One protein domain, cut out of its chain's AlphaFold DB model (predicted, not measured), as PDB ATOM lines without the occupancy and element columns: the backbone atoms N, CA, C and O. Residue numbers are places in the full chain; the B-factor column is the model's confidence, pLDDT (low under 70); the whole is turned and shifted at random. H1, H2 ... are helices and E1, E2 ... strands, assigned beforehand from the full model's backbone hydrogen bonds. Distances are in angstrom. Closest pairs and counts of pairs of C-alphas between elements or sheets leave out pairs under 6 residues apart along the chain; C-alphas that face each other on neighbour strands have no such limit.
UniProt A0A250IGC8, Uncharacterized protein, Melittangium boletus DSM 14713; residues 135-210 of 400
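Overview. This is residues 135 to 210 of the 400 residues of an uncharacterized protein of Melittangium boletus DSM 14713 (UniProt A0A250IGC8). A twisted, sheet of three strands has two helices over one face and its other face bare: H2 runs along the strands, and H1 slants over E1 and E3. Outside the named strands, the short stretch of residues 149 to 150, in the link from H1 to E1, pairs antiparallel with residues 208 to 209, near the end of the printed part. The printed part has 76 residues, with two named helices and three named strands in the order H1, E1, H2, E2, E3; the sheet order is E1, E3, E2, all antiparallel, and the class is mixed. It is compact, with a radius of gyration of the C-alphas of 11.9 A, yet elongated, spanning 37 by 22 by 19 A.

Along the chain. H1, residues 135 to 146, begins at C-alpha 135 (-0.965, -41.810, 12.177) and is 16.1 A long. E1, residues 154 to 161, is 17.9 A long and bends by 78 degrees at residue 157. H2 is residues 168 to 178, 15.3 A; E2 is residues 187 to 191. E3, residues 194 to 200, 18.4 A, ends at C-alpha 200 (-13.221, -45.364, -6.090).

Arrangement. Inner strand E3 has N 197 and O 158 of E1 2.8 A apart, and N 196 and O 189 of E2 2.8 A apart. E2 and E3 form a hairpin. E1, H2 and E2 make a split strand-helix-strand unit, two strands running the same way with E3 between them, its crossover left-handed. H1 and H2 make two layers with the sheet, at heights of 9.1 A and 9.0 A. H1 and H2 are close but not clearly touching, the closest C-alphas, Leu 145 and Leu 171, 7.5 A apart. Every O i to N i+4 pair in H1 and H2 is within hydrogen-bond range.

Size, cuts and confidence. The C-alphas farthest apart, Gly 163 and Glu 205, are 37.1 A apart. The printed part has no cut, and no link is long. Mean pLDDT of the printed part is 73.9; residues 135 to 140 and 204 to 210 are among those under 70.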
ATOM      1  N   SER A 135      -1.040 -40.336  12.064       53.16
ATOM      2  CA  SER A 135      -0.965 -41.810  12.177       53.16
ATOM      3  C   SER A 135      -2.024 -42.521  13.045       53.16
ATOM      4  O   SER A 135      -2.292 -43.703  12.798       53.16
ATOM      5  N   LYS A 136      -2.669 -41.869  14.024       54.97
ATOM      6  CA  LYS A 136      -3.714 -42.531  14.844       54.97
ATOM      7  C   LYS A 136      -5.011 -42.745  14.061       54.97
ATOM      8  O   LYS A 136      -5.557 -43.848  14.064       54.97
ATOM      9  N   ASP A 137      -5.451 -41.728  13.332       56.22
ATOM     10  CA  ASP A 137      -6.676 -41.779  12.529       56.22
ATOM     11  C   ASP A 137      -6.518 -42.751  11.354       56.22
ATOM     12  O   ASP A 137      -7.392 -43.579  11.095       56.22
ATOM     13  N   ILE A 138      -5.350 -42.724  10.704       59.62
ATOM     14  CA  ILE A 138      -5.009 -43.636   9.605       59.62
ATOM     15  C   ILE A 138      -5.026 -45.097  10.069       59.62
ATOM     16  O   ILE A 138      -5.585 -45.949   9.379       59.62
ATOM     17  N   SER A 139      -4.455 -45.394  11.240       59.12
ATOM     18  CA  SER A 139      -4.431 -46.765  11.770       59.12
ATOM     19  C   SER A 139      -5.846 -47.278  12.045       59.12
ATOM     20  O   SER A 139      -6.199 -48.369  11.606       59.12
ATOM     21  N   ARG A 140      -6.701 -46.452  12.664       67.81
ATOM     22  CA  ARG A 140      -8.104 -46.806  12.937       67.81
ATOM     23  C   ARG A 140      -8.907 -47.039  11.659       67.81
ATOM     24  O   ARG A 140      -9.716 -47.962  11.606       67.81
ATOM     25  N   LEU A 141      -8.675 -46.224  10.631       71.94
ATOM     26  CA  LEU A 141      -9.361 -46.343   9.346       71.94
ATOM     27  C   LEU A 141      -8.925 -47.593   8.577       71.94
ATOM     28  O   LEU A 141      -9.766 -48.301   8.028       71.94
ATOM     29  N   ARG A 142      -7.625 -47.906   8.595       66.62
ATOM     30  CA  ARG A 142      -7.080 -49.137   8.013       66.62
ATOM     31  C   ARG A 142      -7.660 -50.377   8.688       66.62
ATOM     32  O   ARG A 142      -8.122 -51.273   7.988       66.62
ATOM     33  N   ASP A 143      -7.658 -50.426  10.018       68.06
ATOM     34  CA  ASP A 143      -8.141 -51.594  10.759       68.06
ATOM     35  C   ASP A 143      -9.642 -51.821  10.489       68.06
ATOM     36  O   ASP A 143     -10.055 -52.945  10.205       68.06
ATOM     37  N   ALA A 144     -10.437 -50.745  10.431       72.69
ATOM     38  CA  ALA A 144     -11.856 -50.799  10.080       72.69
ATOM     39  C   ALA A 144     -12.124 -51.288   8.642       72.69
ATOM     40  O   ALA A 144     -13.095 -52.006   8.406       72.69
ATOM     41  N   LEU A 145     -11.278 -50.912   7.678       70.38
ATOM     42  CA  LEU A 145     -11.433 -51.274   6.263       70.38
ATOM     43  C   LEU A 145     -10.818 -52.631   5.902       70.38
ATOM     44  O   LEU A 145     -11.184 -53.213   4.882       70.38
ATOM     45  N   SER A 146      -9.902 -53.152   6.723       62.41
ATOM     46  CA  SER A 146      -9.218 -54.428   6.475       62.41
ATOM     47  C   SER A 146     -10.189 -55.609   6.318       62.41
ATOM     48  O   SER A 146      -9.952 -56.490   5.484       62.41
ATOM     49  N   GLY A 147     -11.306 -55.571   7.055       64.94
ATOM     50  CA  GLY A 147     -12.371 -56.576   7.042       64.94
ATOM     51  C   GLY A 147     -13.395 -56.433   5.912       64.94
ATOM     52  O   GLY A 147     -14.218 -57.327   5.738       64.94
ATOM     53  N   LEU A 148     -13.360 -55.347   5.131       71.88
ATOM     54  CA  LEU A 148     -14.259 -55.160   3.995       71.88
ATOM     55  C   LEU A 148     -13.589 -55.681   2.720       71.88
ATOM     56  O   LEU A 148     -12.608 -55.099   2.260       71.88
ATOM     57  N   LYS A 149     -14.111 -56.770   2.150       76.44
ATOM     58  CA  LYS A 149     -13.658 -57.310   0.861       76.44
ATOM     59  C   LYS A 149     -14.474 -56.720  -0.284       76.44
ATOM     60  O   LYS A 149     -15.685 -56.562  -0.166       76.44
ATOM     61  N   THR A 150     -13.798 -56.342  -1.363       74.25
ATOM     62  CA  THR A 150     -14.413 -55.758  -2.560       74.25
ATOM     63  C   THR A 150     -13.533 -55.985  -3.784       74.25
ATOM     64  O   THR A 150     -12.313 -56.105  -3.678       74.25
ATOM     65  N   ARG A 151     -14.143 -55.992  -4.969       71.50
ATOM     66  CA  ARG A 151     -13.426 -55.922  -6.250       71.50
ATOM     67  C   ARG A 151     -13.129 -54.485  -6.668       71.50
ATOM     68  O   ARG A 151     -12.293 -54.269  -7.527       71.50
ATOM     69  N   THR A 152     -13.789 -53.492  -6.084       74.00
ATOM     70  CA  THR A 152     -13.660 -52.066  -6.419       74.00
ATOM     71  C   THR A 152     -13.016 -51.326  -5.251       74.00
ATOM     72  O   THR A 152     -13.715 -50.782  -4.395       74.00
ATOM     73  N   PRO A 153     -11.680 -51.338  -5.131       72.19
ATOM     74  CA  PRO A 153     -11.051 -50.737  -3.973       72.19
ATOM     75  C   PRO A 153     -11.144 -49.209  -4.012       72.19
ATOM     76  O   PRO A 153     -11.387 -48.598  -5.054       72.19
ATOM     77  N   ILE A 154     -10.908 -48.579  -2.870       70.75
ATOM     78  CA  ILE A 154     -10.868 -47.132  -2.706       70.75
ATOM     79  C   ILE A 154      -9.475 -46.651  -2.314       70.75
ATOM     80  O   ILE A 154      -8.772 -47.304  -1.541       70.75
ATOM     81  N   GLY A 155      -9.116 -45.472  -2.810       65.44
ATOM     82  CA  GLY A 155      -7.918 -44.748  -2.411       65.44
ATOM     83  C   GLY A 155      -8.301 -43.508  -1.613       65.44
ATOM     84  O   GLY A 155      -9.059 -42.652  -2.076       65.44
ATOM     85  N   ILE A 156      -7.787 -43.380  -0.395       68.31
ATOM     86  CA  ILE A 156      -8.139 -42.265   0.486       68.31
ATOM     87  C   ILE A 156      -7.115 -41.142   0.317       68.31
ATOM     88  O   ILE A 156      -5.907 -41.372   0.301       68.31
ATOM     89  N   ARG A 157      -7.619 -39.918   0.150       61.94
ATOM     90  CA  ARG A 157      -6.834 -38.694  -0.046       61.94
ATOM     91  C   ARG A 157      -6.595 -37.948   1.259       61.94
ATOM     92  O   ARG A 157      -5.497 -37.455   1.486       61.94
ATOM     93  N   ARG A 158      -7.614 -37.855   2.115       61.69
ATOM     94  CA  ARG A 158      -7.536 -37.144   3.397       61.69
ATOM     95  C   ARG A 158      -8.472 -37.788   4.404       61.69
ATOM     96  O   ARG A 158      -9.573 -38.183   4.036       61.69
ATOM     97  N   ALA A 159      -8.057 -37.859   5.664       70.31
ATOM     98  CA  ALA A 159      -8.922 -38.290   6.752       70.31
ATOM     99  C   ALA A 159      -8.656 -37.486   8.029       70.31
ATOM    100  O   ALA A 159      -7.536 -37.024   8.249       70.31
ATOM    101  N   ARG A 160      -9.693 -37.326   8.849       73.69
ATOM    102  CA  ARG A 160      -9.635 -36.791  10.213       73.69
ATOM    103  C   ARG A 160     -10.689 -37.510  11.048       73.69
ATOM    104  O   ARG A 160     -11.847 -37.553  10.641       73.69
ATOM    105  N   ILE A 161     -10.300 -38.067  12.189       74.00
ATOM    106  CA  ILE A 161     -11.186 -38.813  13.088       74.00
ATOM    107  C   ILE A 161     -11.024 -38.247  14.496       74.00
ATOM    108  O   ILE A 161      -9.996 -38.404  15.145       74.00
ATOM    109  N   ASN A 162     -12.059 -37.599  15.009       74.38
ATOM    110  CA  ASN A 162     -11.994 -36.999  16.334       74.38
ATOM    111  C   ASN A 162     -12.067 -38.081  17.429       74.38
ATOM    112  O   ASN A 162     -12.980 -38.902  17.434       74.38
ATOM    113  N   GLY A 163     -11.151 -38.063  18.403       72.62
ATOM    114  CA  GLY A 163     -11.280 -38.782  19.683       72.62
ATOM    115  C   GLY A 163     -11.792 -40.229  19.576       72.62
ATOM    116  O   GLY A 163     -11.156 -41.075  18.956       72.62
ATOM    117  N   GLN A 164     -12.950 -40.524  20.176       74.25
ATOM    118  CA  GLN A 164     -13.601 -41.846  20.156       74.25
ATOM    119  C   GLN A 164     -14.670 -42.002  19.051       74.25
ATOM    120  O   GLN A 164     -15.462 -42.942  19.103       74.25
ATOM    121  N   SER A 165     -14.702 -41.126  18.039       79.44
ATOM    122  CA  SER A 165     -15.685 -41.195  16.947       79.44
ATOM    123  C   SER A 165     -15.709 -42.572  16.276       79.44
ATOM    124  O   SER A 165     -14.666 -43.180  16.022       79.44
ATOM    125  N   SER A 166     -16.914 -43.074  16.006       84.19
ATOM    126  CA  SER A 166     -17.149 -44.400  15.426       84.19
ATOM    127  C   SER A 166     -16.997 -44.381  13.906       84.19
ATOM    128  O   SER A 166     -17.550 -43.516  13.239       84.19
ATOM    129  N   LEU A 167     -16.314 -45.384  13.343       84.94
ATOM    130  CA  LEU A 167     -16.161 -45.554  11.891       84.94
ATOM    131  C   LEU A 167     -17.310 -46.327  11.226       84.94
ATOM    132  O   LEU A 167     -17.361 -46.418  10.002       84.94
ATOM    133  N   LYS A 168     -18.257 -46.872  12.005       89.00
ATOM    134  CA  LYS A 168     -19.394 -47.644  11.470       89.00
ATOM    135  C   LYS A 168     -20.235 -46.869  10.436       89.00
ATOM    136  O   LYS A 168     -20.577 -47.477   9.420       89.00
ATOM    137  N   PRO A 169     -20.555 -45.570  10.631       88.19
ATOM    138  CA  PRO A 169     -21.315 -44.797   9.646       88.19
ATOM    139  C   PRO A 169     -20.593 -44.701   8.297       88.19
ATOM    140  O   PRO A 169     -21.197 -44.943   7.254       88.19
ATOM    141  N   PHE A 170     -19.280 -44.457   8.331       88.50
ATOM    142  CA  PHE A 170     -18.442 -44.414   7.135       88.50
ATOM    143  C   PHE A 170     -18.400 -45.767   6.411       88.50
ATOM    144  O   PHE A 170     -18.585 -45.817   5.199       88.50
ATOM    145  N   LEU A 171     -18.225 -46.877   7.139       87.50
ATOM    146  CA  LEU A 171     -18.221 -48.216   6.537       87.50
ATOM    147  C   LEU A 171     -19.550 -48.548   5.845       87.50
ATOM    148  O   LEU A 171     -19.542 -49.098   4.745       87.50
ATOM    149  N   LYS A 172     -20.684 -48.181   6.455       88.25
ATOM    150  CA  LYS A 172     -22.015 -48.384   5.863       88.25
ATOM    151  C   LYS A 172     -22.191 -47.560   4.585       88.25
ATOM    152  O   LYS A 172     -22.712 -48.069   3.597       88.25
ATOM    153  N   HIS A 173     -21.740 -46.305   4.602       86.94
ATOM    154  CA  HIS A 173     -21.737 -45.448   3.418       86.94
ATOM    155  C   HIS A 173     -20.885 -46.054   2.297       86.94
ATOM    156  O   HIS A 173     -21.345 -46.164   1.163       86.94
ATOM    157  N   LEU A 174     -19.679 -46.522   2.626       85.69
ATOM    158  CA  LEU A 174     -18.779 -47.141   1.662       85.69
ATOM    159  C   LEU A 174     -19.371 -48.420   1.054       85.69
ATOM    160  O   LEU A 174     -19.320 -48.594  -0.156       85.69
ATOM    161  N   GLN A 175     -19.979 -49.293   1.858       85.88
ATOM    162  CA  GLN A 175     -20.649 -50.501   1.360       85.88
ATOM    163  C   GLN A 175     -21.785 -50.182   0.384       85.88
ATOM    164  O   GLN A 175     -21.897 -50.830  -0.653       85.88
ATOM    165  N   ALA A 176     -22.602 -49.170   0.691       85.06
ATOM    166  CA  ALA A 176     -23.669 -48.731  -0.201       85.06
ATOM    167  C   ALA A 176     -23.112 -48.158  -1.512       85.06
ATOM    168  O   ALA A 176     -23.624 -48.462  -2.585       85.06
ATOM    169  N   LEU A 177     -22.034 -47.374  -1.431       84.19
ATOM    170  CA  LEU A 177     -21.385 -46.782  -2.595       84.19
ATOM    171  C   LEU A 177     -20.756 -47.842  -3.511       84.19
ATOM    172  O   LEU A 177     -20.874 -47.753  -4.729       84.19
ATOM    173  N   LEU A 178     -20.106 -48.858  -2.937       78.06
ATOM    174  CA  LEU A 178     -19.457 -49.934  -3.693       78.06
ATOM    175  C   LEU A 178     -20.450 -50.922  -4.326       78.06
ATOM    176  O   LEU A 178     -20.052 -51.700  -5.190       78.06
ATOM    177  N   ALA A 179     -21.724 -50.891  -3.921       77.81
ATOM    178  CA  ALA A 179     -22.794 -51.697  -4.512       77.81
ATOM    179  C   ALA A 179     -23.378 -51.093  -5.808       77.81
ATOM    180  O   ALA A 179     -24.169 -51.745  -6.488       77.81
ATOM    181  N   VAL A 180     -23.009 -49.855  -6.146       72.56
ATOM    182  CA  VAL A 180     -23.527 -49.083  -7.287       72.56
ATOM    183  C   VAL A 180     -22.403 -48.909  -8.328       72.56
ATOM    184  O   VAL A 180     -21.225 -48.977  -7.961       72.56
ATOM    185  N   PRO A 181     -22.705 -48.715  -9.633       68.88
ATOM    186  CA  PRO A 181     -21.688 -48.413 -10.638       68.88
ATOM    187  C   PRO A 181     -20.734 -47.293 -10.205       68.88
ATOM    188  O   PRO A 181     -21.145 -46.322  -9.570       68.88
ATOM    189  N   ARG A 182     -19.451 -47.461 -10.545       72.00
ATOM    190  CA  ARG A 182     -18.335 -46.638 -10.059       72.00
ATOM    191  C   ARG A 182     -18.615 -45.134 -10.237       72.00
ATOM    192  O   ARG A 182     -18.785 -44.708 -11.376       72.00
ATOM    193  N   PRO A 183     -18.567 -44.328  -9.163       70.94
ATOM    194  CA  PRO A 183     -18.589 -42.878  -9.294       70.94
ATOM    195  C   PRO A 183     -17.249 -42.370  -9.850       70.94
ATOM    196  O   PRO A 183     -16.179 -42.806  -9.414       70.94
ATOM    197  N   ASP A 184     -17.313 -41.437 -10.801       63.69
ATOM    198  CA  ASP A 184     -16.133 -40.880 -11.481       63.69
ATOM    199  C   ASP A 184     -15.410 -39.797 -10.659       63.69
ATOM    200  O   ASP A 184     -14.243 -39.489 -10.907       63.69
ATOM    201  N   GLU A 185     -16.076 -39.253  -9.640       76.75
ATOM    202  CA  GLU A 185     -15.581 -38.134  -8.840       76.75
ATOM    203  C   GLU A 185     -15.013 -38.550  -7.478       76.75
ATOM    204  O   GLU A 185     -15.278 -39.630  -6.937       76.75
ATOM    205  N   ILE A 186     -14.237 -37.638  -6.890       77.81
ATOM    206  CA  ILE A 186     -13.764 -37.750  -5.511       77.81
ATOM    207  C   ILE A 186     -14.968 -37.685  -4.574       77.81
ATOM    208  O   ILE A 186     -15.733 -36.727  -4.582       77.81
ATOM    209  N   GLN A 187     -15.080 -38.689  -3.721       87.56
ATOM    210  CA  GLN A 187     -16.115 -38.813  -2.714       87.56
ATOM    211  C   GLN A 187     -15.664 -38.158  -1.412       87.56
ATOM    212  O   GLN A 187     -14.486 -38.216  -1.039       87.56
ATOM    213  N   VAL A 188     -16.607 -37.540  -0.707       87.50
ATOM    214  CA  VAL A 188     -16.375 -36.916   0.596       87.50
ATOM    215  C   VAL A 188     -17.415 -37.435   1.576       87.50
ATOM    216  O   VAL A 188     -18.614 -37.334   1.335       87.50
ATOM    217  N   PHE A 189     -16.939 -37.967   2.695       88.75
ATOM    218  CA  PHE A 189     -17.733 -38.326   3.857       88.75
ATOM    219  C   PHE A 189     -17.357 -37.387   5.001       88.75
ATOM    220  O   PHE A 189     -16.186 -37.325   5.365       88.75
ATOM    221  N   ASP A 190     -18.319 -36.659   5.560       89.38
ATOM    222  CA  ASP A 190     -18.106 -35.785   6.718       89.38
ATOM    223  C   ASP A 190     -19.297 -35.905   7.670       89.38
ATOM    224  O   ASP A 190     -20.353 -35.310   7.446       89.38
ATOM    225  N   GLN A 191     -19.161 -36.755   8.686       89.75
ATOM    226  CA  GLN A 191     -20.228 -37.021   9.647       89.75
ATOM    227  C   GLN A 191     -19.662 -37.525  10.981       89.75
ATOM    228  O   GLN A 191     -18.668 -38.247  11.008       89.75
ATOM    229  N   ASP A 192     -20.301 -37.174  12.102       85.06
ATOM    230  CA  ASP A 192     -20.032 -37.728  13.443       85.06
ATOM    231  C   ASP A 192     -18.559 -37.633  13.900       85.06
ATOM    232  O   ASP A 192     -18.024 -38.492  14.610       85.06
ATOM    233  N   GLY A 193     -17.872 -36.563  13.487       79.75
ATOM    234  CA  GLY A 193     -16.452 -36.343  13.777       79.75
ATOM    235  C   GLY A 193     -15.498 -37.196  12.934       79.75
ATOM    236  O   GLY A 193     -14.311 -37.260  13.250       79.75
ATOM    237  N   VAL A 194     -16.000 -37.835  11.876       81.44
ATOM    238  CA  VAL A 194     -15.241 -38.575  10.867       81.44
ATOM    239  C   VAL A 194     -15.331 -37.830   9.540       81.44
ATOM    240  O   VAL A 194     -16.387 -37.767   8.920       81.44
ATOM    241  N   TYR A 195     -14.195 -37.316   9.087       82.56
ATOM    242  CA  TYR A 195     -14.019 -36.759   7.752       82.56
ATOM    243  C   TYR A 195     -13.125 -37.693   6.935       82.56
ATOM    244  O   TYR A 195     -12.019 -38.011   7.374       82.56
ATOM    245  N   VAL A 196     -13.568 -38.117   5.751       79.81
ATOM    246  CA  VAL A 196     -12.801 -38.932   4.801       79.81
ATOM    247  C   VAL A 196     -13.070 -38.454   3.375       79.81
ATOM    248  O   VAL A 196     -14.196 -38.494   2.896       79.81
ATOM    249  N   GLN A 197     -12.020 -38.059   2.666       77.44
ATOM    250  CA  GLN A 197     -12.045 -37.776   1.233       77.44
ATOM    251  C   GLN A 197     -11.365 -38.928   0.490       77.44
ATOM    252  O   GLN A 197     -10.208 -39.234   0.781       77.44
ATOM    253  N   PHE A 198     -12.035 -39.562  -0.469       78.56
ATOM    254  CA  PHE A 198     -11.552 -40.776  -1.132       78.56
ATOM    255  C   PHE A 198     -12.003 -40.873  -2.592       78.56
ATOM    256  O   PHE A 198     -12.845 -40.114  -3.047       78.56
ATOM    257  N   HIS A 199     -11.414 -41.783  -3.360       76.62
ATOM    258  CA  HIS A 199     -11.805 -42.069  -4.738       76.62
ATOM    259  C   HIS A 199     -12.005 -43.571  -4.920       76.62
ATOM    260  O   HIS A 199     -11.296 -44.362  -4.301       76.62
ATOM    261  N   VAL A 200     -12.960 -43.958  -5.764       77.56
ATOM    262  CA  VAL A 200     -13.221 -45.364  -6.090       77.56
ATOM    263  C   VAL A 200     -12.390 -45.747  -7.313       77.56
ATOM    264  O   VAL A 200     -12.427 -45.071  -8.346       77.56
ATOM    265  N   HIS A 201     -11.598 -46.810  -7.208       69.75
ATOM    266  CA  HIS A 201     -10.789 -47.329  -8.306       69.75
ATOM    267  C   HIS A 201     -11.613 -48.207  -9.251       69.75
ATOM    268  O   HIS A 201     -12.769 -48.547  -8.991       69.75
ATOM    269  N   LYS A 202     -11.009 -48.562 -10.388       71.69
ATOM    270  CA  LYS A 202     -11.578 -49.556 -11.300       71.69
ATOM    271  C   LYS A 202     -11.706 -50.907 -10.593       71.69
ATOM    272  O   LYS A 202     -10.906 -51.222  -9.713       71.69
ATOM    273  N   ALA A 203     -12.703 -51.683 -11.007       73.00
ATOM    274  CA  ALA A 203     -12.867 -53.048 -10.536       73.00
ATOM    275  C   ALA A 203     -11.642 -53.897 -10.912       73.00
ATOM    276  O   ALA A 203     -11.115 -53.783 -12.019       73.00
ATOM    277  N   LEU A 204     -11.210 -54.732  -9.977       61.84
ATOM    278  CA  LEU A 204     -10.188 -55.753 -10.120       61.84
ATOM    279  C   LEU A 204     -10.852 -57.111 -10.366       61.84
ATOM    280  O   LEU A 204     -12.022 -57.327 -10.039       61.84
ATOM    281  N   GLU A 205     -10.086 -58.045 -10.919       63.84
ATOM    282  CA  GLU A 205     -10.550 -59.413 -11.183       63.84
ATOM    283  C   GLU A 205     -10.726 -60.231  -9.895       63.84
ATOM    284  O   GLU A 205     -11.548 -61.146  -9.836       63.84
ATOM    285  N   THR A 206      -9.996 -59.869  -8.839       55.81
ATOM    286  CA  THR A 206      -9.992 -60.547  -7.542       55.81
ATOM    287  C   THR A 206     -10.511 -59.640  -6.430       55.81
ATOM    288  O   THR A 206     -10.395 -58.414  -6.484       55.81
ATOM    289  N   GLU A 207     -11.115 -60.247  -5.407       65.00
ATOM    290  CA  GLU A 207     -11.505 -59.514  -4.206       65.00
ATOM    291  C   GLU A 207     -10.278 -59.161  -3.370       65.00
ATOM    292  O   GLU A 207      -9.499 -60.019  -2.954       65.00
ATOM    293  N   VAL A 208     -10.142 -57.873  -3.083       54.62
ATOM    294  CA  VAL A 208      -9.098 -57.307  -2.234       54.62
ATOM    295  C   VAL A 208      -9.740 -56.643  -1.021       54.62
ATOM    296  O   VAL A 208     -10.954 -56.449  -0.958       54.62
ATOM    297  N   SER A 209      -8.943 -56.299  -0.012       63.31
ATOM    298  CA  SER A 209      -9.444 -55.402   1.032       63.31
ATOM    299  C   SER A 209      -9.785 -54.041   0.416       63.31
ATOM    300  O   SER A 209      -9.106 -53.582  -0.500       63.31
ATOM    301  N   ALA A 210     -10.834 -53.389   0.919       60.69
ATOM    302  CA  ALA A 210     -11.393 -52.180   0.317       60.69
ATOM    303  C   ALA A 210     -10.415 -51.016   0.208       60.69
ATOM    304  O   ALA A 210     -10.633 -50.130  -0.608       60.69
TER     305      ALA A 210